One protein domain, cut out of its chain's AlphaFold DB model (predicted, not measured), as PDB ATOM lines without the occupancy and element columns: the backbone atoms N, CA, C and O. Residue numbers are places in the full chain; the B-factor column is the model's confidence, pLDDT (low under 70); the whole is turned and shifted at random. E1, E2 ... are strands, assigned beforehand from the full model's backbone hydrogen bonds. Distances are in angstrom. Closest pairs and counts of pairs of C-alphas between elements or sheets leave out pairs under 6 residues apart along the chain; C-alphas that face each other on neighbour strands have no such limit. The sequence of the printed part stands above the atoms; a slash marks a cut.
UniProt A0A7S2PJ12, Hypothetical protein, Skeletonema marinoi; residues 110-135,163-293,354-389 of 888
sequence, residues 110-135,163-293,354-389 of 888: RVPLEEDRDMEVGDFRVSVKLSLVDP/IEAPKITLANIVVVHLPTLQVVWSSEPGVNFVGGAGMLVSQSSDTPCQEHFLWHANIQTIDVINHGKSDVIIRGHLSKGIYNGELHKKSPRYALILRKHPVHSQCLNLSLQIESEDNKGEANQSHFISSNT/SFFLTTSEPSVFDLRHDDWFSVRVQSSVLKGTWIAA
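AT A GLANCE: This is residues 110 to 135, 163 to 293 and 354 to 389 of the 888 residues of the protein "Hypothetical protein" of Skeletonema marinoi (UniProt A0A7S2PJ12). A wall of strands E7, E8, E9, E10, E12 and E15 is covered on one face by two parts: a small sheet of E1 to E4, its strands crossed at 65 degrees to those of the large sheet, and strands E5 and E11 of the wall's own sheet, which folds back through E6 and continues beside E11 with E14 and E13. The printed part has 193 residues with no named helix and fifteen named strands, E1 to E15 along the chain; the class is all strand. The small sheet has the order E1 E2 E3 E4; the large one is branched, and both are antiparallel. The whole is compact, with a radius of gyration of the C-alphas of 17.2 A and spans of 48 by 48 by 33 A.

HOW THE PARTS SIT: E1, residues 117 to 121, and E2, residues 124 to 132, form a hairpin; N 119 and O 126 are 2.9 A apart, within hydrogen-bond range. E3, residues 169 to 177, is antiparallel to E2, N 127 to O 174 2.8 A, and forms a hairpin with E4, residues 182 to 186, N 175 to O 185 2.8 A. E5, residues 194 to 202, and E6, residues 210 to 221, form a hairpin, N 200 to O 212 2.9 A; E5 bends by 59 degrees at residue 198 and E6 by 69 degrees at residue 214. E6 runs on into E7, residues 224 to 228, at 85 degrees. E8, residues 231 to 240, has E6 and E7 on one side, N 221 to O 237 and N 226 to O 233 both 2.9 A, and E9, residues 253 to 260, on the other, N 234 to O 256 2.9 A. With E10, residues 267 to 275, N 257 to O 271 2.8 A, strands E7 to E10 are a meander, each the antiparallel neighbour of the one before. E11, residues 285 to 290, has E5 on one side, N 195 to O 287 2.9 A, and E14, residues 373 to 377, on the other, N 288 to O 375 2.9 A. E13, residues 363 to 366, forms a hairpin with E14, N 364 to O 376 2.8 A. E15, residues 381 to 388, has E10 on one side, N 270 to O 384 2.8 A, and E12, residues 354 to 357, on the other, N 385 to O 356 2.9 A. The two sheets make a sandwich, face to face, their facing parts 9.1 A centre to centre; the closest C-alphas of E1 and E8, Val 121 and Asp 231, are 5.5 A apart. Within the large sheet, the closest C-alphas of E11 and E15, Ser 286 and Leu 382, are 6.3 A apart.

IN THESE COORDINATES: E1 begins at C-alpha 117, (235.743, 178.694, 162.769), and E15 ends at C-alpha 388, (255.946, 184.797, 156.706). From first to last C-alpha E6 measures 29.2 A, E8 28.8 A, E3 26.2 A, and E2 and E10 26.0 A each.

THE WHOLE: The C-alphas farthest apart, Glu 164 and Ser 205, are 54.7 A apart. Residues 136 to 162 and 294 to 353 are not printed, with C-alpha gaps of 15.2 A and 11.8 A. The link E8 to E9, residues 241 to 252, is long. The mean pLDDT of the printed part is 82.1; residues under 70 are 110 to 114, 131 to 135, 163 to 169, 204 to 208, 240 to 250 and 277 to 281.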
ATOM      1  N   ARG A 110     240.066 175.144 178.748       62.22
ATOM      2  CA  ARG A 110     238.602 174.942 178.807       62.22
ATOM      3  C   ARG A 110     237.896 175.843 177.794       62.22
ATOM      4  O   ARG A 110     238.068 177.058 177.827       62.22
ATOM      5  N   VAL A 111     237.071 175.259 176.925       60.94
ATOM      6  CA  VAL A 111     236.447 175.973 175.800       60.94
ATOM      7  C   VAL A 111     234.913 175.805 175.830       60.94
ATOM      8  O   VAL A 111     234.453 174.669 175.901       60.94
ATOM      9  N   PRO A 112     234.124 176.898 175.784       60.59
ATOM     10  CA  PRO A 112     232.664 176.920 175.666       60.59
ATOM     11  C   PRO A 112     232.184 177.166 174.216       60.59
ATOM     12  O   PRO A 112     231.024 177.489 174.002       60.59
ATOM     13  N   LEU A 113     233.083 177.087 173.227       64.62
ATOM     14  CA  LEU A 113     232.755 177.191 171.801       64.62
ATOM     15  C   LEU A 113     232.034 175.921 171.325       64.62
ATOM     16  O   LEU A 113     232.369 174.815 171.753       64.62
ATOM     17  N   GLU A 114     231.090 176.103 170.403       64.50
ATOM     18  CA  GLU A 114     230.193 175.046 169.914       64.50
ATOM     19  C   GLU A 114     230.520 174.577 168.479       64.50
ATOM     20  O   GLU A 114     230.064 173.511 168.069       64.50
ATOM     21  N   GLU A 115     231.332 175.332 167.729       76.06
ATOM     22  CA  GLU A 115     231.627 175.117 166.301       76.06
ATOM     23  C   GLU A 115     233.088 175.448 165.910       76.06
ATOM     24  O   GLU A 115     233.736 176.300 166.530       76.06
ATOM     25  N   ASP A 116     233.585 174.810 164.844       82.56
ATOM     26  CA  ASP A 116     234.827 175.188 164.145       82.56
ATOM     27  C   ASP A 116     234.675 176.558 163.457       82.56
ATOM     28  O   ASP A 116     233.602 176.892 162.949       82.56
ATOM     29  N   ARG A 117     235.753 177.352 163.386       86.19
ATOM     30  CA  ARG A 117     235.743 178.694 162.769       86.19
ATOM     31  C   ARG A 117     237.013 178.991 161.974       86.19
ATOM     32  O   ARG A 117     238.096 179.048 162.548       86.19
ATOM     33  N   ASP A 118     236.861 179.290 160.686       91.00
ATOM     34  CA  ASP A 118     237.906 179.894 159.848       91.00
ATOM     35  C   ASP A 118     237.663 181.407 159.713       91.00
ATOM     36  O   ASP A 118     236.552 181.848 159.423       91.00
ATOM     37  N   MET A 119     238.704 182.213 159.931       94.88
ATOM     38  CA  MET A 119     238.665 183.683 159.902       94.88
ATOM     39  C   MET A 119     239.863 184.227 159.115       94.88
ATOM     40  O   MET A 119     240.944 183.651 159.184       94.88
ATOM     41  N   GLU A 120     239.722 185.352 158.407       94.81
ATOM     42  CA  GLU A 120     240.805 185.914 157.575       94.81
ATOM     43  C   GLU A 120     241.196 187.343 157.988       94.81
ATOM     44  O   GLU A 120     240.346 188.191 158.274       94.81
ATOM     45  N   VAL A 121     242.504 187.599 158.062       95.00
ATOM     46  CA  VAL A 121     243.134 188.791 158.655       95.00
ATOM     47  C   VAL A 121     244.227 189.297 157.708       95.00
ATOM     48  O   VAL A 121     245.418 189.058 157.900       95.00
ATOM     49  N   GLY A 122     243.812 189.984 156.640       93.88
ATOM     50  CA  GLY A 122     244.701 190.235 155.500       93.88
ATOM     51  C   GLY A 122     245.057 188.912 154.820       93.88
ATOM     52  O   GLY A 122     244.188 188.062 154.662       93.88
ATOM     53  N   ASP A 123     246.331 188.714 154.493       95.69
ATOM     54  CA  ASP A 123     246.826 187.517 153.797       95.69
ATOM     55  C   ASP A 123     246.957 186.284 154.726       95.69
ATOM     56  O   ASP A 123     247.516 185.262 154.332       95.69
ATOM     57  N   PHE A 124     246.454 186.350 155.965       97.19
ATOM     58  CA  PHE A 124     246.493 185.260 156.945       97.19
ATOM     59  C   PHE A 124     245.110 184.664 157.205       97.19
ATOM     60  O   PHE A 124     244.154 185.399 157.458       97.19
ATOM     61  N   ARG A 125     245.026 183.332 157.274       97.12
ATOM     62  CA  ARG A 125     243.875 182.612 157.835       97.12
ATOM     63  C   ARG A 125     244.173 182.165 159.260       97.12
ATOM     64  O   ARG A 125     245.235 181.606 159.524       97.12
ATOM     65  N   VAL A 126     243.220 182.398 160.155       96.31
ATOM     66  CA  VAL A 126     243.181 181.931 161.542       96.31
ATOM     67  C   VAL A 126     242.080 180.874 161.629       96.31
ATOM     68  O   VAL A 126     240.896 181.205 161.622       96.31
ATOM     69  N   SER A 127     242.480 179.609 161.687       93.75
ATOM     70  CA  SER A 127     241.591 178.457 161.849       93.75
ATOM     71  C   SER A 127     241.497 178.070 163.319       93.75
ATOM     72  O   SER A 127     242.524 177.880 163.966       93.75
ATOM     73  N   VAL A 128     240.284 177.901 163.839       89.38
ATOM     74  CA  VAL A 128     239.998 177.392 165.186       89.38
ATOM     75  C   VAL A 128     239.207 176.100 165.042       89.38
ATOM     76  O   VAL A 128     238.098 176.118 164.515       89.38
ATOM     77  N   LYS A 129     239.780 174.984 165.499       83.88
ATOM     78  CA  LYS A 129     239.180 173.649 165.383       83.88
ATOM     79  C   LYS A 129     238.926 173.024 166.740       83.88
ATOM     80  O   LYS A 129     239.805 173.034 167.603       83.88
ATOM     81  N   LEU A 130     237.739 172.465 166.912       76.06
ATOM     82  CA  LEU A 130     237.255 171.883 168.148       76.06
ATOM     83  C   LEU A 130     237.412 170.361 168.117       76.06
ATOM     84  O   LEU A 130     236.884 169.661 167.259       76.06
ATOM     85  N   SER A 131     238.149 169.834 169.089       67.38
ATOM     86  CA  SER A 131     238.277 168.399 169.330       67.38
ATOM     87  C   SER A 131     237.383 167.998 170.498       67.38
ATOM     88  O   SER A 131     237.551 168.487 171.620       67.38
ATOM     89  N   LEU A 132     236.438 167.093 170.235       56.72
ATOM     90  CA  LEU A 132     235.651 166.429 171.271       56.72
ATOM     91  C   LEU A 132     236.544 165.435 172.022       56.72
ATOM     92  O   LEU A 132     237.164 164.563 171.415       56.72
ATOM     93  N   VAL A 133     236.604 165.571 173.345       54.16
ATOM     94  CA  VAL A 133     237.371 164.675 174.221       54.16
ATOM     95  C   VAL A 133     236.527 163.457 174.570       54.16
ATOM     96  O   VAL A 133     235.329 163.579 174.824       54.16
ATOM     97  N   ASP A 134     237.151 162.280 174.612       49.88
ATOM     98  CA  ASP A 134     236.472 161.073 175.074       49.88
ATOM     99  C   ASP A 134     236.112 161.172 176.580       49.88
ATOM    100  O   ASP A 134     236.850 161.800 177.353       49.88
ATOM    101  N   PRO A 135     235.004 160.560 177.038       44.22
ATOM    102  CA  PRO A 135     234.581 160.666 178.433       44.22
ATOM    103  C   PRO A 135     235.612 160.173 179.462       44.22
ATOM    104  O   PRO A 135     235.726 160.781 180.528       44.22
ATOM    105  N   ILE A 163     226.544 169.853 189.136       33.62
ATOM    106  CA  ILE A 163     227.310 170.108 187.917       33.62
ATOM    107  C   ILE A 163     227.144 168.906 186.989       33.62
ATOM    108  O   ILE A 163     227.777 167.870 187.191       33.62
ATOM    109  N   GLU A 164     226.345 169.067 185.932       30.92
ATOM    110  CA  GLU A 164     226.514 168.246 184.732       30.92
ATOM    111  C   GLU A 164     227.983 168.332 184.305       30.92
ATOM    112  O   GLU A 164     228.507 169.436 184.128       30.92
ATOM    113  N   ALA A 165     228.659 167.185 184.181       35.22
ATOM    114  CA  ALA A 165     230.081 167.140 183.863       35.22
ATOM    115  C   ALA A 165     230.337 167.939 182.570       35.22
ATOM    116  O   ALA A 165     229.880 167.520 181.500       35.22
ATOM    117  N   PRO A 166     231.013 169.105 182.637       40.00
ATOM    118  CA  PRO A 166     231.057 170.014 181.505       40.00
ATOM    119  C   PRO A 166     231.828 169.339 180.379       40.00
ATOM    120  O   PRO A 166     232.977 168.946 180.577       40.00
ATOM    121  N   LYS A 167     231.203 169.218 179.203       47.66
ATOM    122  CA  LYS A 167     231.859 168.719 177.990       47.66
ATOM    123  C   LYS A 167     233.106 169.569 177.746       47.66
ATOM    124  O   LYS A 167     232.997 170.733 177.367       47.66
ATOM    125  N   ILE A 168     234.286 169.017 178.027       52.97
ATOM    126  CA  ILE A 168     235.545 169.725 177.805       52.97
ATOM    127  C   ILE A 168     235.854 169.619 176.319       52.97
ATOM    128  O   ILE A 168     236.455 168.649 175.867       52.97
ATOM    129  N   THR A 169     235.425 170.617 175.557       55.91
ATOM    130  CA  THR A 169     235.902 170.821 174.193       55.91
ATOM    131  C   THR A 169     237.323 171.384 174.248       55.91
ATOM    132  O   THR A 169     237.614 172.267 175.061       55.91
ATOM    133  N   LEU A 170     238.220 170.889 173.394       73.12
ATOM    134  CA  LEU A 170     239.575 171.427 173.240       73.12
ATOM    135  C   LEU A 170     239.662 172.195 171.926       73.12
ATOM    136  O   LEU A 170     239.290 171.657 170.887       73.12
ATOM    137  N   ALA A 171     240.191 173.416 171.951       77.19
ATOM    138  CA  ALA A 171     240.506 174.150 170.732       77.19
ATOM    139  C   ALA A 171     241.960 173.909 170.302       77.19
ATOM    140  O   ALA A 171     242.869 173.848 171.133       77.19
ATOM    141  N   ASN A 172     242.157 173.821 168.993       86.75
ATOM    142  CA  ASN A 172     243.420 173.990 168.287       86.75
ATOM    143  C   ASN A 172     243.293 175.255 167.431       86.75
ATOM    144  O   ASN A 172     242.300 175.406 166.720       86.75
ATOM    145  N   ILE A 173     244.267 176.158 167.513       91.88
ATOM    146  CA  ILE A 173     244.342 177.353 166.676       91.88
ATOM    147  C   ILE A 173     245.522 177.177 165.722       91.88
ATOM    148  O   ILE A 173     246.622 176.863 166.167       91.88
ATOM    149  N   VAL A 174     245.319 177.416 164.427       95.25
ATOM    150  CA  VAL A 174     246.378 177.409 163.405       95.25
ATOM    151  C   VAL A 174     246.313 178.709 162.617       95.25
ATOM    152  O   VAL A 174     245.239 179.113 162.172       95.25
ATOM    153  N   VAL A 175     247.459 179.360 162.424       96.56
ATOM    154  CA  VAL A 175     247.572 180.603 161.656       96.56
ATOM    155  C   VAL A 175     248.510 180.406 160.478       96.56
ATOM    156  O   VAL A 175     249.707 180.167 160.654       96.56
ATOM    157  N   VAL A 176     247.950 180.520 159.275       97.00
ATOM    158  CA  VAL A 176     248.616 180.236 157.999       97.00
ATOM    159  C   VAL A 176     248.645 181.496 157.146       97.00
ATOM    160  O   VAL A 176     247.608 182.122 156.934       97.00
ATOM    161  N   HIS A 177     249.815 181.849 156.622       97.12
ATOM    162  CA  HIS A 177     249.941 182.861 155.576       97.12
ATOM    163  C   HIS A 177     249.537 182.249 154.229       97.12
ATOM    164  O   HIS A 177     250.185 181.320 153.746       97.12
ATOM    165  N   LEU A 178     248.450 182.734 153.631       96.25
ATOM    166  CA  LEU A 178     247.820 182.134 152.452       96.25
ATOM    167  C   LEU A 178     248.724 182.132 151.199       96.25
ATOM    168  O   LEU A 178     248.775 181.091 150.545       96.25
ATOM    169  N   PRO A 179     249.490 183.197 150.870       95.62
ATOM    170  CA  PRO A 179     250.373 183.203 149.698       95.62
ATOM    171  C   PRO A 179     251.541 182.207 149.757       95.62
ATOM    172  O   PRO A 179     251.949 181.699 148.716       95.62
ATOM    173  N   THR A 180     252.094 181.927 150.945       93.12
ATOM    174  CA  THR A 180     253.251 181.015 151.109       93.12
ATOM    175  C   THR A 180     252.878 179.653 151.701       93.12
ATOM    176  O   THR A 180     253.742 178.790 151.838       93.12
ATOM    177  N   LEU A 181     251.609 179.462 152.085       94.12
ATOM    178  CA  LEU A 181     251.082 178.314 152.840       94.12
ATOM    179  C   LEU A 181     251.835 178.014 154.154       94.12
ATOM    180  O   LEU A 181     251.701 176.935 154.732       94.12
ATOM    181  N   GLN A 182     252.618 178.974 154.651       93.00
ATOM    182  CA  GLN A 182     253.446 178.813 155.837       93.00
ATOM    183  C   GLN A 182     252.598 178.993 157.099       93.00
ATOM    184  O   GLN A 182     252.001 180.050 157.317       93.00
ATOM    185  N   VAL A 183     252.576 177.970 157.955       93.44
ATOM    186  CA  VAL A 183     252.116 178.120 159.340       93.44
ATOM    187  C   VAL A 183     253.115 179.029 160.054       93.44
ATOM    188  O   VAL A 183     254.307 178.720 160.081       93.44
ATOM    189  N   VAL A 184     252.647 180.136 160.633       92.81
ATOM    190  CA  VAL A 184     253.473 180.996 161.503       92.81
ATOM    191  C   VAL A 184     253.276 180.640 162.974       92.81
ATOM    192  O   VAL A 184     254.249 180.480 163.706       92.81
ATOM    193  N   TRP A 185     252.032 180.395 163.391       95.06
ATOM    194  CA  TRP A 185     251.677 180.024 164.760       95.06
ATOM    195  C   TRP A 185     250.677 178.867 164.771       95.06
ATOM    196  O   TRP A 185     249.795 178.789 163.915       95.06
ATOM    197  N   SER A 186     250.793 177.992 165.768       93.81
ATOM    198  CA  SER A 186     249.774 176.999 166.102       93.81
ATOM    199  C   SER A 186     249.727 176.735 167.610       93.81
ATOM    200  O   SER A 186     250.700 177.001 168.322       93.81
ATOM    201  N   SER A 187     248.614 176.183 168.100       90.75
ATOM    202  CA  SER A 187     248.473 175.673 169.469       90.75
ATOM    203  C   SER A 187     248.117 174.184 169.478       90.75
ATOM    204  O   SER A 187     247.195 173.750 168.787       90.75
ATOM    205  N   GLU A 188     248.784 173.399 170.318       84.06
ATOM    206  CA  GLU A 188     248.426 171.998 170.566       84.06
ATOM    207  C   GLU A 188     246.996 171.876 171.146       84.06
ATOM    208  O   GLU A 188     246.645 172.640 172.053       84.06
ATOM    209  N   PRO A 189     246.156 170.932 170.666       76.56
ATOM    210  CA  PRO A 189     244.786 170.776 171.149       76.56
ATOM    211  C   PRO A 189     244.722 170.582 172.667       76.56
ATOM    212  O   PRO A 189     245.176 169.574 173.206       76.56
ATOM    213  N   GLY A 190     244.104 171.535 173.364       70.19
ATOM    214  CA  GLY A 190     243.840 171.423 174.800       70.19
ATOM    215  C   GLY A 190     244.975 171.840 175.730       70.19
ATOM    216  O   GLY A 190     244.800 171.766 176.949       70.19
ATOM    217  N   VAL A 191     246.095 172.308 175.182       78.50
ATOM    218  CA  VAL A 191     247.177 172.945 175.937       78.50
ATOM    219  C   VAL A 191     246.965 174.458 175.933       78.50
ATOM    220  O   VAL A 191     246.482 175.033 174.957       78.50
ATOM    221  N   ASN A 192     247.303 175.122 177.035       82.31
ATOM    222  CA  ASN A 192     247.278 176.575 177.105       82.31
ATOM    223  C   ASN A 192     248.310 177.198 176.139       82.31
ATOM    224  O   ASN A 192     249.466 176.782 176.094       82.31
ATOM    225  N   PHE A 193     247.904 178.227 175.396       90.56
ATOM    226  CA  PHE A 193     248.788 179.045 174.552       90.56
ATOM    227  C   PHE A 193     249.081 180.431 175.147       90.56
ATOM    228  O   PHE A 193     249.947 181.150 174.647       90.56
ATOM    229  N   VAL A 194     248.387 180.791 176.231       91.38
ATOM    230  CA  VAL A 194     248.636 181.979 177.057       91.38
ATOM    231  C   VAL A 194     248.926 181.554 178.500       91.38
ATOM    232  O   VAL A 194     248.400 180.556 178.996       91.38
ATOM    233  N   GLY A 195     249.745 182.341 179.190       88.56
ATOM    234  CA  GLY A 195     249.880 182.346 180.642       88.56
ATOM    235  C   GLY A 195     250.217 183.745 181.158       88.56
ATOM    236  O   GLY A 195     250.570 184.646 180.395       88.56
ATOM    237  N   GLY A 196     250.121 183.928 182.470       86.81
ATOM    238  CA  GLY A 196     250.497 185.168 183.144       86.81
ATOM    239  C   GLY A 196     250.997 184.897 184.557       86.81
ATOM    240  O   GLY A 196     250.585 183.927 185.197       86.81
ATOM    241  N   ALA A 197     251.891 185.745 185.054       83.94
ATOM    242  CA  ALA A 197     252.461 185.600 186.388       83.94
ATOM    243  C   ALA A 197     252.583 186.944 187.109       83.94
ATOM    244  O   ALA A 197     252.665 188.008 186.491       83.94
ATOM    245  N   GLY A 198     252.612 186.869 188.438       82.88
ATOM    246  CA  GLY A 198     253.068 187.949 189.303       82.88
ATOM    247  C   GLY A 198     254.434 187.579 189.861       82.88
ATOM    248  O   GLY A 198     254.603 186.494 190.421       82.88
ATOM    249  N   MET A 199     255.410 188.463 189.713       83.62
ATOM    250  CA  MET A 199     256.799 188.246 190.115       83.62
ATOM    251  C   MET A 199     257.433 189.516 190.688       83.62
ATOM    252  O   MET A 199     256.980 190.632 190.434       83.62
ATOM    253  N   LEU A 200     258.529 189.332 191.416       83.31
ATOM    254  CA  LEU A 200     259.523 190.371 191.672       83.31
ATOM    255  C   LEU A 200     260.735 190.111 190.768       83.31
ATOM    256  O   LEU A 200     261.070 188.955 190.510       83.31
ATOM    257  N   VAL A 201     261.404 191.168 190.306       82.00
ATOM    258  CA  VAL A 201     262.661 191.062 189.549       82.00
ATOM    259  C   VAL A 201     263.785 191.672 190.379       82.00
ATOM    260  O   VAL A 201     263.612 192.745 190.950       82.00
ATOM    261  N   SER A 202     264.929 190.993 190.453       80.75
ATOM    262  CA  SER A 202     266.125 191.485 191.151       80.75
ATOM    263  C   SER A 202     267.362 191.441 190.257       80.75
ATOM    264  O   SER A 202     267.582 190.448 189.558       80.75
ATOM    265  N   GLN A 203     268.218 192.456 190.366       77.69
ATOM    266  CA  GLN A 203     269.592 192.414 189.865       77.69
ATOM    267  C   GLN A 203     270.524 191.748 190.886       77.69
ATOM    268  O   GLN A 203     270.392 191.951 192.092       77.69
ATOM    269  N   SER A 204     271.474 190.949 190.400       68.06
ATOM    270  CA  SER A 204     272.560 190.360 191.197       68.06
ATOM    271  C   SER A 204     273.908 190.555 190.490       68.06
ATOM    272  O   SER A 204     273.962 191.123 189.397       68.06
ATOM    273  N   SER A 205     275.009 190.080 191.083       60.34
ATOM    274  CA  SER A 205     276.325 190.057 190.422       60.34
ATOM    275  C   SER A 205     276.361 189.150 189.188       60.34
ATOM    276  O   SER A 205     277.113 189.417 188.253       60.34
ATOM    277  N   ASP A 206     275.532 188.105 189.175       56.53
ATOM    278  CA  ASP A 206     275.653 186.978 188.245       56.53
ATOM    279  C   ASP A 206     274.547 186.975 187.174       56.53
ATOM    280  O   ASP A 206     274.743 186.396 186.105       56.53
ATOM    281  N   THR A 207     273.421 187.659 187.427       63.88
ATOM    282  CA  THR A 207     272.244 187.718 186.540       63.88
ATOM    283  C   THR A 207     271.727 189.166 186.429       63.88
ATOM    284  O   THR A 207     271.603 189.844 187.454       63.88
ATOM    285  N   PRO A 208     271.426 189.696 185.226       64.88
ATOM    286  CA  PRO A 208     270.888 191.051 185.039       64.88
ATOM    287  C   PRO A 208     269.394 191.156 185.378       64.88
ATOM    288  O   PRO A 208     268.967 192.186 185.882       64.88
ATOM    289  N   CYS A 209     268.611 190.094 185.166       74.19
ATOM    290  CA  CYS A 209     267.191 190.030 185.523       74.19
ATOM    291  C   CYS A 209     266.861 188.647 186.107       74.19
ATOM    292  O   CYS A 209     266.654 187.685 185.364       74.19
ATOM    293  N   GLN A 210     266.830 188.521 187.438       78.62
ATOM    294  CA  GLN A 210     266.400 187.292 188.111       78.62
ATOM    295  C   GLN A 210     264.922 187.381 188.513       78.62
ATOM    296  O   GLN A 210     264.531 188.282 189.251       78.62
ATOM    297  N   GLU A 211     264.123 186.429 188.031       83.56
ATOM    298  CA  GLU A 211     262.677 186.337 188.264       83.56
ATOM    299  C   GLU A 211     262.375 185.565 189.557       83.56
ATOM    300  O   GLU A 211     262.797 184.418 189.717       83.56
ATOM    301  N   HIS A 212     261.607 186.173 190.461       84.25
ATOM    302  CA  HIS A 212     261.107 185.553 191.690       84.25
ATOM    303  C   HIS A 212     259.582 185.506 191.640       84.25
ATOM    304  O   HIS A 212     258.898 186.488 191.939       84.25
ATOM    305  N   PHE A 213     259.037 184.367 191.215       80.50
ATOM    306  CA  PHE A 213     257.598 184.204 191.022       80.50
ATOM    307  C   PHE A 213     256.835 184.189 192.348       80.50
ATOM    308  O   PHE A 213     257.003 183.298 193.179       80.50
ATOM    309  N   LEU A 214     255.935 185.160 192.506       77.81
ATOM    310  CA  LEU A 214     254.943 185.187 193.575       77.81
ATOM    311  C   LEU A 214     253.783 184.240 193.246       77.81
ATOM    312  O   LEU A 214     253.212 183.635 194.149       77.81
ATOM    313  N   TRP A 215     253.418 184.116 191.964       76.38
ATOM    314  CA  TRP A 215     252.388 183.192 191.483       76.38
ATOM    315  C   TRP A 215     252.373 183.045 189.952       76.38
ATOM    316  O   TRP A 215     252.770 183.961 189.240       76.38
ATOM    317  N   HIS A 216     251.800 181.940 189.455       77.88
ATOM    318  CA  HIS A 216     251.501 181.700 188.032       77.88
ATOM    319  C   HIS A 216     250.004 181.417 187.805       77.88
ATOM    320  O   HIS A 216     249.341 180.840 188.674       77.88
ATOM    321  N   ALA A 217     249.484 181.790 186.636       77.75
ATOM    322  CA  ALA A 217     248.143 181.477 186.149       77.75
ATOM    323  C   ALA A 217     248.217 181.068 184.668       77.75
ATOM    324  O   ALA A 217     248.296 181.919 183.784       77.75
ATOM    325  N   ASN A 218     248.210 179.757 184.404       74.44
ATOM    326  CA  ASN A 218     248.330 179.208 183.046       74.44
ATOM    327  C   ASN A 218     247.223 178.179 182.727       74.44
ATOM    328  O   ASN A 218     247.261 177.545 181.681       74.44
ATOM    329  N   ILE A 219     246.224 177.996 183.605       75.94
ATOM    330  CA  ILE A 219     244.981 177.291 183.245       75.94
ATOM    331  C   ILE A 219     244.108 178.304 182.504       75.94
ATOM    332  O   ILE A 219     243.737 179.319 183.095       75.94
ATOM    333  N   GLN A 220     243.801 178.048 181.234       81.75
ATOM    334  CA  GLN A 220     243.258 179.041 180.302       81.75
ATOM    335  C   GLN A 220     241.825 178.694 179.868       81.75
ATOM    336  O   GLN A 220     241.539 177.547 179.519       81.75
ATOM    337  N   THR A 221     240.935 179.686 179.823       83.75
ATOM    338  CA  THR A 221     239.663 179.600 179.083       83.75
ATOM    339  C   THR A 221     239.747 180.350 177.753       83.75
ATOM    340  O   THR A 221     240.611 181.207 177.573       83.75
ATOM    341  N   ILE A 222     238.851 180.057 176.811       86.25
ATOM    342  CA  ILE A 222     238.559 180.942 175.670       86.25
ATOM    343  C   ILE A 222     237.084 181.301 175.764       86.25
ATOM    344  O   ILE A 222     236.252 180.488 175.398       86.25
ATOM    345  N   ASP A 223     236.741 182.483 176.256       84.31
ATOM    346  CA  ASP A 223     235.332 182.834 176.470       84.31
ATOM    347  C   ASP A 223     234.707 183.425 175.203       84.31
ATOM    348  O   ASP A 223     233.526 183.223 174.932       84.31
ATOM    349  N   VAL A 224     235.498 184.178 174.427       86.88
ATOM    350  CA  VAL A 224     235.027 184.941 173.265       86.88
ATOM    351  C   VAL A 224     236.097 184.968 172.175       86.88
ATOM    352  O   VAL A 224     237.250 185.317 172.439       86.88
ATOM    353  N   ILE A 225     235.697 184.686 170.932       90.75
ATOM    354  CA  ILE A 225     236.484 184.971 169.725       90.75
ATOM    355  C   ILE A 225     235.683 185.932 168.845       90.75
ATOM    356  O   ILE A 225     234.635 185.559 168.318       90.75
ATOM    357  N   ASN A 226     236.200 187.149 168.671       91.19
ATOM    358  CA  ASN A 226     235.664 188.144 167.743       91.19
ATOM    359  C   ASN A 226     236.537 188.215 166.486       91.19
ATOM    360  O   ASN A 226     237.764 188.188 166.583       91.19
ATOM    361  N   HIS A 227     235.909 188.412 165.328       92.25
ATOM    362  CA  HIS A 227     236.572 188.654 164.045       92.25
ATOM    363  C   HIS A 227     236.109 189.983 163.443       92.25
ATOM    364  O   HIS A 227     234.939 190.351 163.550       92.25
ATOM    365  N   GLY A 228     237.033 190.704 162.814       89.94
ATOM    366  CA  GLY A 228     236.780 191.897 162.015       89.94
ATOM    367  C   GLY A 228     237.696 191.944 160.789       89.94
ATOM    368  O   GLY A 228     238.644 191.174 160.668       89.94
ATOM    369  N   LYS A 229     237.458 192.899 159.877       86.12
ATOM    370  CA  LYS A 229     238.173 193.042 158.580       86.12
ATOM    371  C   LYS A 229     239.700 193.276 158.676       86.12
ATOM    372  O   LYS A 229     240.374 193.441 157.654       86.12
ATOM    373  N   SER A 230     240.236 193.381 159.885       92.00
ATOM    374  CA  SER A 230     241.627 193.717 160.189       92.00
ATOM    375  C   SER A 230     242.252 192.850 161.276       92.00
ATOM    376  O   SER A 230     243.469 192.920 161.443       92.00
ATOM    377  N   ASP A 231     241.462 192.076 162.020       96.00
ATOM    378  CA  ASP A 231     241.892 191.437 163.258       96.00
ATOM    379  C   ASP A 231     240.977 190.299 163.738       96.00
ATOM    380  O   ASP A 231     239.766 190.293 163.520       96.00
ATOM    381  N   VAL A 232     241.585 189.354 164.456       96.56
ATOM    382  CA  VAL A 232     240.920 188.379 165.328       96.56
ATOM    383  C   VAL A 232     241.316 188.694 166.768       96.56
ATOM    384  O   VAL A 232     242.492 188.911 167.064       96.56
ATOM    385  N   ILE A 233     240.335 188.725 167.669       95.62
ATOM    386  CA  ILE A 233     240.534 189.002 169.093       95.62
ATOM    387  C   ILE A 233     239.976 187.844 169.911       95.62
ATOM    388  O   ILE A 233     238.762 187.640 169.968       95.62
ATOM    389  N   ILE A 234     240.875 187.124 170.573       93.44
ATOM    390  CA  ILE A 234     240.585 185.993 171.452       93.44
ATOM    391  C   ILE A 234     240.686 186.488 172.892       93.44
ATOM    392  O   ILE A 234     241.712 187.042 173.288       93.44
ATOM    393  N   ARG A 235     239.626 186.310 173.679       92.88
ATOM    394  CA  ARG A 235     239.588 186.679 175.101       92.88
ATOM    395  C   ARG A 235     239.254 185.479 175.967       92.88
ATOM    396  O   ARG A 235     238.492 184.604 175.559       92.88
ATOM    397  N   GLY A 236     239.766 185.490 177.187       88.88
ATOM    398  CA  GLY A 236     239.381 184.533 178.211       88.88
ATOM    399  C   GLY A 236     239.916 184.904 179.587       88.88
ATOM    400  O   GLY A 236     240.485 185.981 179.784       88.88
ATOM    401  N   HIS A 237     239.783 183.974 180.523       85.94
ATOM    402  CA  HIS A 237     240.376 184.049 181.850       85.94
ATOM    403  C   HIS A 237     241.565 183.091 181.973       85.94
ATOM    404  O   HIS A 237     241.631 182.030 181.348       85.94
ATOM    405  N   LEU A 238     242.495 183.465 182.842       82.31
ATOM    406  CA  LEU A 238     243.540 182.621 183.394       82.31
ATOM    407  C   LEU A 238     243.182 182.300 184.843       82.31
ATOM    408  O   LEU A 238     242.652 183.145 185.561       82.31
ATOM    409  N   SER A 239     243.508 181.101 185.313       72.94
ATOM    410  CA  SER A 239     243.365 180.726 186.724       72.94
ATOM    411  C   SER A 239     244.629 180.055 187.258       72.94
ATOM    412  O   SER A 239     245.435 179.489 186.508       72.94
ATOM    413  N   LYS A 240     244.856 180.199 188.571       64.69
ATOM    414  CA  LYS A 240     246.092 179.751 189.220       64.69
ATOM    415  C   LYS A 240     246.120 178.237 189.422       64.69
ATOM    416  O   LYS A 240     245.120 177.630 189.802       64.69
ATOM    417  N   GLY A 241     247.314 177.659 189.297       55.25
ATOM    418  CA  GLY A 241     247.631 176.415 189.999       55.25
ATOM    419  C   GLY A 241     247.639 176.634 191.520       55.25
ATOM    420  O   GLY A 241     247.727 177.768 191.992       55.25
ATOM    421  N   ILE A 242     247.547 175.553 192.296       40.91
ATOM    422  CA  ILE A 242     247.534 175.619 193.767       40.91
ATOM    423  C   ILE A 242     248.834 176.263 194.278       40.91
ATOM    424  O   ILE A 242     249.926 175.802 193.947       40.91
ATOM    425  N   TYR A 243     248.713 177.286 195.127       37.22
ATOM    426  CA  TYR A 243     249.838 177.968 195.773       37.22
ATOM    427  C   TYR A 243     249.677 177.875 197.293       37.22
ATOM    428  O   TYR A 243     248.595 178.130 197.815       37.22
ATOM    429  N   ASN A 244     250.722 177.440 198.005       33.38
ATOM    430  CA  ASN A 244     250.706 177.164 199.454       33.38
ATOM    431  C   ASN A 244     249.528 176.295 199.962       33.38
ATOM    432  O   ASN A 244     249.163 176.359 201.133       33.38
ATOM    433  N   GLY A 245     248.949 175.447 199.104       36.47
ATOM    434  CA  GLY A 245     247.820 174.572 199.454       36.47
ATOM    435  C   GLY A 245     246.432 175.221 199.351       36.47
ATOM    436  O   GLY A 245     245.437 174.561 199.657       36.47
ATOM    437  N   GLU A 246     246.346 176.471 198.887       35.53
ATOM    438  CA  GLU A 246     245.084 177.181 198.669       35.53
ATOM    439  C   GLU A 246     244.831 177.493 197.187       35.53
ATOM    440  O   GLU A 246     245.746 177.687 196.378       35.53
ATOM    441  N   LEU A 247     243.546 177.527 196.827       45.34
ATOM    442  CA  LEU A 247     243.071 177.811 195.476       45.34
ATOM    443  C   LEU A 247     242.731 179.306 195.393       45.34
ATOM    444  O   LEU A 247     241.750 179.783 195.963       45.34
ATOM    445  N   HIS A 248     243.614 180.062 194.746       47.12
ATOM    446  CA  HIS A 248     243.628 181.519 194.819       47.12
ATOM    447  C   HIS A 248     242.452 182.145 194.052       47.12
ATOM    448  O   HIS A 248     242.372 182.031 192.831       47.12
ATOM    449  N   LYS A 249     241.579 182.877 194.755       50.25
ATOM    450  CA  LYS A 249     240.284 183.402 194.267       50.25
ATOM    451  C   LYS A 249     240.347 184.544 193.226       50.25
ATOM    452  O   LYS A 249     239.441 185.366 193.193       50.25
ATOM    453  N   LYS A 250     241.413 184.658 192.428       57.00
ATOM    454  CA  LYS A 250     241.563 185.727 191.419       57.00
ATOM    455  C   LYS A 250     241.952 185.136 190.074       57.00
ATOM    456  O   LYS A 250     242.940 184.399 190.015       57.00
ATOM    457  N   SER A 251     241.215 185.514 189.035       70.88
ATOM    458  CA  SER A 251     241.380 185.016 187.671       70.88
ATOM    459  C   SER A 251     241.726 186.178 186.735       70.88
ATOM    460  O   SER A 251     240.815 186.895 186.325       70.88
ATOM    461  N   PRO A 252     243.014 186.422 186.419       83.25
ATOM    462  CA  PRO A 252     243.390 187.451 185.454       83.25
ATOM    463  C   PRO A 252     242.687 187.226 184.113       83.25
ATOM    464  O   PRO A 252     242.582 186.090 183.653       83.25
ATOM    465  N   ARG A 253     242.230 188.292 183.467       88.44
ATOM    466  CA  ARG A 253     241.702 188.235 182.101       88.44
ATOM    467  C   ARG A 253     242.864 188.316 181.118       88.44
ATOM    468  O   ARG A 253     243.932 188.825 181.456       88.44
ATOM    469  N   TYR A 254     242.666 187.836 179.898       92.50
ATOM    470  CA  TYR A 254     243.597 188.097 178.808       92.50
ATOM    471  C   TYR A 254     242.870 188.466 177.518       92.50
ATOM    472  O   TYR A 254     241.744 188.029 177.258       92.50
ATOM    473  N   ALA A 255     243.558 189.240 176.684       95.31
ATOM    474  CA  ALA A 255     243.200 189.479 175.296       95.31
ATOM    475  C   ALA A 255     244.415 189.186 174.409       95.31
ATOM    476  O   ALA A 255     245.452 189.835 174.539       95.31
ATOM    477  N   LEU A 256     244.280 188.215 173.506       96.44
ATOM    478  CA  LEU A 256     245.209 187.966 172.409       96.44
ATOM    479  C   LEU A 256     244.609 188.553 171.128       96.44
ATOM    480  O   LEU A 256     243.557 188.117 170.662       96.44
ATOM    481  N   ILE A 257     245.281 189.554 170.570       97.31
ATOM    482  CA  ILE A 257     244.896 190.251 169.344       97.31
ATOM    483  C   ILE A 257     245.877 189.852 168.244       97.31
ATOM    484  O   ILE A 257     247.074 190.114 168.360       97.31
ATOM    485  N   LEU A 258     245.358 189.269 167.165       97.88
ATOM    486  CA  LEU A 258     246.061 189.093 165.898       97.88
ATOM    487  C   LEU A 258     245.533 190.143 164.923       97.88
ATOM    488  O   LEU A 258     244.332 190.180 164.671       97.88
ATOM    489  N   ARG A 259     246.397 191.000 164.377       97.69
ATOM    490  CA  ARG A 259     246.007 192.115 163.500       97.69
ATOM    491  C   ARG A 259     246.907 192.176 162.274       97.69
ATOM    492  O   ARG A 259     248.126 192.098 162.408       97.69
ATOM    493  N   LYS A 260     246.327 192.369 161.086       96.38
ATOM    494  CA  LYS A 260     247.114 192.526 159.853       96.38
ATOM    495  C   LYS A 260     248.080 193.705 159.994       96.38
ATOM    496  O   LYS A 260     247.698 194.764 160.502       96.38
ATOM    497  N   HIS A 261     249.327 193.533 159.575       96.50
ATOM    498  CA  HIS A 261     250.287 194.629 159.590       96.50
ATOM    499  C   HIS A 261     249.895 195.689 158.527       96.50
ATOM    500  O   HIS A 261     249.418 195.323 157.452       96.50
ATOM    501  N   PRO A 262     250.041 197.006 158.791       93.44
ATOM    502  CA  PRO A 262     249.489 198.054 157.919       93.44
ATOM    503  C   PRO A 262     250.189 198.226 156.560       93.44
ATOM    504  O   PRO A 262     249.605 198.837 155.672       93.44
ATOM    505  N   VAL A 263     251.423 197.726 156.402       92.75
ATOM    506  CA  VAL A 263     252.234 197.875 155.172       92.75
ATOM    507  C   VAL A 263     252.569 196.517 154.542       92.75
ATOM    508  O   VAL A 263     252.074 196.191 153.471       92.75
ATOM    509  N   HIS A 264     253.399 195.708 155.205       94.19
ATOM    510  CA  HIS A 264     253.768 194.365 154.743       94.19
ATOM    511  C   HIS A 264     252.613 193.367 154.924       94.19
ATOM    512  O   HIS A 264     252.206 193.132 156.060       94.19
ATOM    513  N   SER A 265     252.118 192.745 153.846       95.06
ATOM    514  CA  SER A 265     251.060 191.723 153.948       95.06
ATOM    515  C   SER A 265     251.568 190.390 154.510       95.06
ATOM    516  O   SER A 265     250.836 189.715 155.223       95.06
ATOM    517  N   GLN A 266     252.863 190.104 154.331       96.94
ATOM    518  CA  GLN A 266     253.617 189.000 154.949       96.94
ATOM    519  C   GLN A 266     253.776 189.110 156.478       96.94
ATOM    520  O   GLN A 266     254.511 188.320 157.076       96.94
ATOM    521  N   CYS A 267     253.152 190.099 157.126       97.69
ATOM    522  CA  CYS A 267     253.319 190.364 158.550       97.69
ATOM    523  C   CYS A 267     251.991 190.360 159.319       97.69
ATOM    524  O   CYS A 267     251.026 191.034 158.951       97.69
ATOM    525  N   LEU A 268     251.979 189.651 160.449       97.81
ATOM    526  CA  LEU A 268     250.847 189.600 161.372       97.81
ATOM    527  C   LEU A 268     251.282 190.115 162.743       97.81
ATOM    528  O   LEU A 268     252.113 189.505 163.416       97.81
ATOM    529  N   ASN A 269     250.709 191.241 163.163       98.00
ATOM    530  CA  ASN A 269     250.958 191.815 164.477       98.00
ATOM    531  C   ASN A 269     250.223 191.009 165.548       98.00
ATOM    532  O   ASN A 269     249.036 190.717 165.415       98.00
ATOM    533  N   LEU A 270     250.933 190.705 166.628       97.38
ATOM    534  CA  LEU A 270     250.441 190.011 167.804       97.38
ATOM    535  C   LEU A 270     250.538 190.950 169.008       97.38
ATOM    536  O   LEU A 270     251.594 191.516 169.287       97.38
ATOM    537  N   SER A 271     249.436 191.100 169.738       97.62
ATOM    538  CA  SER A 271     249.405 191.789 171.028       97.62
ATOM    539  C   SER A 271     248.654 190.928 172.034       97.62
ATOM    540  O   SER A 271     247.442 190.760 171.924       97.62
ATOM    541  N   LEU A 272     249.374 190.396 173.013       96.75
ATOM    542  CA  LEU A 272     248.834 189.742 174.196       96.75
ATOM    543  C   LEU A 272     248.844 190.740 175.358       96.75
ATOM    544  O   LEU A 272     249.867 191.365 175.628       96.75
ATOM    545  N   GLN A 273     247.722 190.877 176.053       94.31
ATOM    546  CA  GLN A 273     247.576 191.699 177.255       94.31
ATOM    547  C   GLN A 273     246.944 190.858 178.362       94.31
ATOM    548  O   GLN A 273     245.928 190.205 178.122       94.31
ATOM    549  N   ILE A 274     247.546 190.873 179.554       90.19
ATOM    550  CA  ILE A 274     247.020 190.254 180.774       90.19
ATOM    551  C   ILE A 274     246.496 191.360 181.696       90.19
ATOM    552  O   ILE A 274     247.217 192.307 182.003       90.19
ATOM    553  N   GLU A 275     245.256 191.234 182.157       84.62
ATOM    554  CA  GLU A 275     244.573 192.222 182.996       84.62
ATOM    555  C   GLU A 275     244.218 191.606 184.353       84.62
ATOM    556  O   GLU A 275     243.668 190.507 184.433       84.62
ATOM    557  N   SER A 276     244.516 192.310 185.442       70.50
ATOM    558  CA  SER A 276     244.195 191.885 186.808       70.50
ATOM    559  C   SER A 276     243.161 192.807 187.440       70.50
ATOM    560  O   SER A 276     243.329 194.020 187.423       70.50
ATOM    561  N   GLU A 277     242.133 192.225 188.053       60.44
ATOM    562  CA  GLU A 277     240.942 192.948 188.530       60.44
ATOM    563  C   GLU A 277     241.157 193.788 189.811       60.44
ATOM    564  O   GLU A 277     240.264 194.532 190.198       60.44
ATOM    565  N   ASP A 278     242.328 193.708 190.459       51.62
ATOM    566  CA  ASP A 278     242.672 194.491 191.659       51.62
ATOM    567  C   ASP A 278     244.136 194.966 191.643       51.62
ATOM    568  O   ASP A 278     245.054 194.143 191.559       51.62
ATOM    569  N   ASN A 279     244.365 196.259 191.895       46.00
ATOM    570  CA  ASN A 279     245.679 196.923 191.917       46.00
ATOM    571  C   ASN A 279     246.580 196.579 193.131       46.00
ATOM    572  O   ASN A 279     247.186 197.455 193.746       46.00
ATOM    573  N   LYS A 280     246.627 195.309 193.562       44.62
ATOM    574  CA  LYS A 280     247.349 194.852 194.775       44.62
ATOM    575  C   LYS A 280     248.103 193.530 194.580       44.62
ATOM    576  O   LYS A 280     248.127 192.680 195.469       44.62
ATOM    577  N   GLY A 281     248.683 193.338 193.400       51.28
ATOM    578  CA  GLY A 281     249.416 192.121 193.022       51.28
ATOM    579  C   GLY A 281     249.193 191.763 191.558       51.28
ATOM    580  O   GLY A 281     248.870 190.613 191.252       51.28
ATOM    581  N   GLU A 282     249.272 192.781 190.701       71.56
ATOM    582  CA  GLU A 282     248.904 192.737 189.287       71.56
ATOM    583  C   GLU A 282     249.757 191.724 188.504       71.56
ATOM    584  O   GLU A 282     250.885 191.402 188.891       71.56
ATOM    585  N   ALA A 283     249.214 191.197 187.405       70.94
ATOM    586  CA  ALA A 283     249.991 190.353 186.501       70.94
ATOM    587  C   ALA A 283     251.076 191.217 185.844       70.94
ATOM    588  O   ALA A 283     250.747 192.181 185.166       70.94
ATOM    589  N   ASN A 284     252.355 190.897 186.045       82.62
ATOM    590  CA  ASN A 284     253.480 191.694 185.541       82.62
ATOM    591  C   ASN A 284     254.491 190.884 184.711       82.62
ATOM    592  O   ASN A 284     255.508 191.429 184.292       82.62
ATOM    593  N   GLN A 285     254.180 189.618 184.426       88.88
ATOM    594  CA  GLN A 285     254.782 188.828 183.355       88.88
ATOM    595  C   GLN A 285     253.673 188.246 182.467       88.88
ATOM    596  O   GLN A 285     252.636 187.797 182.971       88.88
ATOM    597  N   SER A 286     253.923 188.193 181.164       91.88
ATOM    598  CA  SER A 286     253.073 187.553 180.157       91.88
ATOM    599  C   SER A 286     253.824 186.406 179.475       91.88
ATOM    600  O   SER A 286     255.044 186.455 179.296       91.88
ATOM    601  N   HIS A 287     253.100 185.340 179.131       91.06
ATOM    602  CA  HIS A 287     253.644 184.107 178.555       91.06
ATOM    603  C   HIS A 287     252.799 183.679 177.355       91.06
ATOM    604  O   HIS A 287     251.572 183.648 177.429       91.06
ATOM    605  N   PHE A 288     253.463 183.351 176.250       94.31
ATOM    606  CA  PHE A 288     252.852 182.925 174.995       94.31
ATOM    607  C   PHE A 288     253.558 181.670 174.463       94.31
ATOM    608  O   PHE A 288     254.783 181.570 174.553       94.31
ATOM    609  N   ILE A 289     252.807 180.703 173.933       93.06
ATOM    610  CA  ILE A 289     253.316 179.390 173.496       93.06
ATOM    611  C   ILE A 289     252.947 179.136 172.026       93.06
ATOM    612  O   ILE A 289     251.852 179.474 171.571       93.06
ATOM    613  N   SER A 290     253.869 178.514 171.290       93.50
ATOM    614  CA  SER A 290     253.698 178.088 169.899       93.50
ATOM    615  C   SER A 290     254.064 176.614 169.748       93.50
ATOM    616  O   SER A 290     255.176 176.218 170.089       93.50
ATOM    617  N   SER A 291     253.156 175.817 169.189       90.19
ATOM    618  CA  SER A 291     253.360 174.400 168.839       90.19
ATOM    619  C   SER A 291     253.796 174.216 167.376       90.19
ATOM    620  O   SER A 291     253.636 173.148 166.789       90.19
ATOM    621  N   ASN A 292     254.316 175.281 166.760       87.69
ATOM    622  CA  ASN A 292     254.777 175.309 165.374       87.69
ATOM    623  C   ASN A 292     256.308 175.153 165.316       87.69
ATOM    624  O   ASN A 292     257.016 176.105 164.992       87.69
ATOM    625  N   THR A 293     256.825 173.987 165.720       91.06
ATOM    626  CA  THR A 293     258.256 173.651 165.596       91.06
ATOM    627  C   THR A 293     258.508 172.136 165.612       91.06
ATOM    628  O   THR A 293     257.679 171.368 166.095       91.06
ATOM    629  N   SER A 354     259.645 183.795 160.896       96.94
ATOM    630  CA  SER A 354     260.316 184.679 161.852       96.94
ATOM    631  C   SER A 354     259.313 185.313 162.812       96.94
ATOM    632  O   SER A 354     258.135 185.493 162.493       96.94
ATOM    633  N   PHE A 355     259.791 185.640 164.010       97.12
ATOM    634  CA  PHE A 355     259.049 186.391 165.014       97.12
ATOM    635  C   PHE A 355     259.993 187.377 165.695       97.12
ATOM    636  O   PHE A 355     261.112 187.006 166.061       97.12
ATOM    637  N   PHE A 356     259.533 188.614 165.898       94.88
ATOM    638  CA  PHE A 356     260.214 189.582 166.758       94.88
ATOM    639  C   PHE A 356     259.257 190.245 167.746       94.88
ATOM    640  O   PHE A 356     258.089 190.469 167.427       94.88
ATOM    641  N   LEU A 357     259.752 190.589 168.937       96.00
ATOM    642  CA  LEU A 357     259.024 191.440 169.881       96.00
ATOM    643  C   LEU A 357     259.310 192.924 169.623       96.00
ATOM    644  O   LEU A 357     260.445 193.329 169.379       96.00
ATOM    645  N   THR A 358     258.271 193.740 169.770       93.19
ATOM    646  CA  THR A 358     258.346 195.210 169.855       93.19
ATOM    647  C   THR A 358     258.294 195.710 171.302       93.19
ATOM    648  O   THR A 358     258.325 196.912 171.549       93.19
ATOM    649  N   THR A 359     258.210 194.792 172.269       92.75
ATOM    650  CA  THR A 359     258.241 195.102 173.707       92.75
ATOM    651  C   THR A 359     259.688 195.200 174.184       92.75
ATOM    652  O   THR A 359     260.508 194.348 173.844       92.75
ATOM    653  N   SER A 360     259.996 196.245 174.951       92.38
ATOM    654  CA  SER A 360     261.343 196.566 175.444       92.38
ATOM    655  C   SER A 360     261.777 195.728 176.645       92.38
ATOM    656  O   SER A 360     262.962 195.448 176.810       92.38
ATOM    657  N   GLU A 361     260.830 195.352 177.493       92.44
ATOM    658  CA  GLU A 361     261.062 194.676 178.763       92.44
ATOM    659  C   GLU A 361     261.814 193.344 178.558       92.44
ATOM    660  O   GLU A 361     261.627 192.685 177.529       92.44
ATOM    661  N   PRO A 362     262.664 192.921 179.518       92.62
ATOM    662  CA  PRO A 362     263.424 191.681 179.408       92.62
ATOM    663  C   PRO A 362     262.536 190.489 179.042       92.62
ATOM    664  O   PRO A 362     261.398 190.367 179.503       92.62
ATOM    665  N   SER A 363     263.055 189.602 178.196       93.25
ATOM    666  CA  SER A 363     262.290 188.461 177.688       93.25
ATOM    667  C   SER A 363     263.113 187.180 177.607       93.25
ATOM    668  O   SER A 363     264.346 187.197 177.599       93.25
ATOM    669  N   VAL A 364     262.415 186.044 177.595       93.12
ATOM    670  CA  VAL A 364     263.004 184.703 177.573       93.12
ATOM    671  C   VAL A 364     262.303 183.854 176.519       93.12
ATOM    672  O   VAL A 364     261.082 183.700 176.556       93.12
ATOM    673  N   PHE A 365     263.085 183.291 175.603       95.19
ATOM    674  CA  PHE A 365     262.641 182.384 174.550       95.19
ATOM    675  C   PHE A 365     263.066 180.961 174.912       95.19
ATOM    676  O   PHE A 365     264.251 180.629 174.929       95.19
ATOM    677  N   ASP A 366     262.092 180.122 175.231       94.12
ATOM    678  CA  ASP A 366     262.289 178.742 175.657       94.12
ATOM    679  C   ASP A 366     262.170 177.813 174.445       94.12
ATOM    680  O   ASP A 366     261.065 177.449 174.041       94.12
ATOM    681  N   LEU A 367     263.311 177.490 173.829       95.06
ATOM    682  CA  LEU A 367     263.423 176.688 172.603       95.06
ATOM    683  C   LEU A 367     263.906 175.254 172.896       95.06
ATOM    684  O   LEU A 367     264.382 174.554 172.001       95.06
ATOM    685  N   ARG A 368     263.842 174.825 174.165       93.94
ATOM    686  CA  ARG A 368     264.374 173.539 174.651       93.94
ATOM    687  C   ARG A 368     263.564 172.314 174.233       93.94
ATOM    688  O   ARG A 368     264.059 171.201 174.377       93.94
ATOM    689  N   HIS A 369     262.335 172.511 173.770       92.50
ATOM    690  CA  HIS A 369     261.393 171.437 173.481       92.50
ATOM    691  C   HIS A 369     261.303 171.170 171.974       92.50
ATOM    692  O   HIS A 369     261.478 172.073 171.151       92.50
ATOM    693  N   ASP A 370     261.046 169.915 171.609       92.25
ATOM    694  CA  ASP A 370     261.058 169.470 170.213       92.25
ATOM    695  C   ASP A 370     259.856 169.998 169.425       92.25
ATOM    696  O   ASP A 370     260.032 170.506 168.321       92.25
ATOM    697  N   ASP A 371     258.664 169.911 170.014       91.25
ATOM    698  CA  ASP A 371     257.346 170.107 169.398       91.25
ATOM    699  C   ASP A 371     256.662 171.444 169.757       91.25
ATOM    700  O   ASP A 371     255.585 171.761 169.253       91.25
ATOM    701  N   TRP A 372     257.277 172.253 170.623       92.00
ATOM    702  CA  TRP A 372     256.809 173.600 170.965       92.00
ATOM    703  C   TRP A 372     257.961 174.513 171.384       92.00
ATOM    704  O   TRP A 372     259.062 174.066 171.700       92.00
ATOM    705  N   PHE A 373     257.685 175.811 171.422       94.38
ATOM    706  CA  PHE A 373     258.508 176.799 172.103       94.38
ATOM    707  C   PHE A 373     257.631 177.826 172.820       94.38
ATOM    708  O   PHE A 373     256.419 177.898 172.593       94.38
ATOM    709  N   SER A 374     258.221 178.637 173.699       94.00
ATOM    710  CA  SER A 374     257.471 179.711 174.356       94.00
ATOM    711  C   SER A 374     258.265 180.991 174.574       94.00
ATOM    712  O   SER A 374     259.492 180.976 174.615       94.00
ATOM    713  N   VAL A 375     257.544 182.100 174.707       95.62
ATOM    714  CA  VAL A 375     258.079 183.448 174.890       95.62
ATOM    715  C   VAL A 375     257.493 184.028 176.173       95.62
ATOM    716  O   VAL A 375     256.273 184.118 176.317       95.62
ATOM    717  N   ARG A 376     258.357 184.398 177.120       93.38
ATOM    718  CA  ARG A 376     258.005 185.079 178.376       93.38
ATOM    719  C   ARG A 376     258.530 186.512 178.323       93.38
ATOM    720  O   ARG A 376     259.666 186.712 177.902       93.38
ATOM    721  N   VAL A 377     257.737 187.494 178.746       93.62
ATOM    722  CA  VAL A 377     258.124 188.919 178.775       93.62
ATOM    723  C   VAL A 377     257.816 189.510 180.144       93.62
ATOM    724  O   VAL A 377     256.746 189.254 180.697       93.62
ATOM    725  N   GLN A 378     258.729 190.319 180.685       91.25
ATOM    726  CA  GLN A 378     258.643 190.933 182.021       91.25
ATOM    727  C   GLN A 378     257.686 192.144 182.091       91.25
ATOM    728  O   GLN A 378     257.955 193.162 182.733       91.25
ATOM    729  N   SER A 379     256.550 192.013 181.406       90.38
ATOM    730  CA  SER A 379     255.471 192.988 181.315       90.38
ATOM    731  C   SER A 379     254.120 192.277 181.220       90.38
ATOM    732  O   SER A 379     254.040 191.139 180.752       90.38
ATOM    733  N   SER A 380     253.040 192.948 181.623       89.81
ATOM    734  CA  SER A 380     251.659 192.469 181.429       89.81
ATOM    735  C   SER A 380     251.248 192.418 179.951       89.81
ATOM    736  O   SER A 380     250.279 191.748 179.594       89.81
ATOM    737  N   VAL A 381     251.995 193.120 179.096       91.88
ATOM    738  CA  VAL A 381     251.765 193.253 177.660       91.88
ATOM    739  C   VAL A 381     252.943 192.655 176.891       91.88
ATOM    740  O   VAL A 381     254.084 193.062 177.082       91.88
ATOM    741  N   LEU A 382     252.656 191.735 175.973       95.62
ATOM    742  CA  LEU A 382     253.595 191.190 174.994       95.62
ATOM    743  C   LEU A 382     253.119 191.610 173.604       95.62
ATOM    744  O   LEU A 382     252.075 191.169 173.125       95.62
ATOM    745  N   LYS A 383     253.904 192.458 172.944       97.00
ATOM    746  CA  LYS A 383     253.725 192.864 171.546       97.00
ATOM    747  C   LYS A 383     254.867 192.342 170.689       97.00
ATOM    748  O   LYS A 383     256.034 192.455 171.071       97.00
ATOM    749  N   GLY A 384     254.520 191.829 169.517       96.94
ATOM    750  CA  GLY A 384     255.452 191.358 168.502       96.94
ATOM    751  C   GLY A 384     254.780 191.185 167.147       96.94
ATOM    752  O   GLY A 384     253.598 191.487 166.983       96.94
ATOM    753  N   THR A 385     255.530 190.689 166.174       97.62
ATOM    754  CA  THR A 385     255.059 190.508 164.800       97.62
ATOM    755  C   THR A 385     255.640 189.222 164.227       97.62
ATOM    756  O   THR A 385     256.845 188.980 164.310       97.62
ATOM    757  N   TRP A 386     254.773 188.403 163.636       97.62
ATOM    758  CA  TRP A 386     255.157 187.260 162.813       97.62
ATOM    759  C   TRP A 386     255.488 187.722 161.399       97.62
ATOM    760  O   TRP A 386     254.790 188.575 160.852       97.62
ATOM    761  N   ILE A 387     256.512 187.120 160.801       97.75
ATOM    762  CA  ILE A 387     256.929 187.326 159.415       97.75
ATOM    763  C   ILE A 387     256.831 185.980 158.690       97.75
ATOM    764  O   ILE A 387     257.383 184.984 159.162       97.75
ATOM    765  N   ALA A 388     256.131 185.968 157.554       97.00
ATOM    766  CA  ALA A 388     255.946 184.797 156.706       97.00
ATOM    767  C   ALA A 388     256.684 184.954 155.365       97.00
ATOM    768  O   ALA A 388     256.204 185.632 154.449       97.00
ATOM    769  N   ALA A 389     257.858 184.337 155.242       96.00
ATOM    770  CA  ALA A 389     258.722 184.453 154.071       96.00
ATOM    771  C   ALA A 389     259.115 183.086 153.495       96.00
ATOM    772  O   ALA A 389     259.081 182.061 154.175       96.00
TER     773      ALA A 389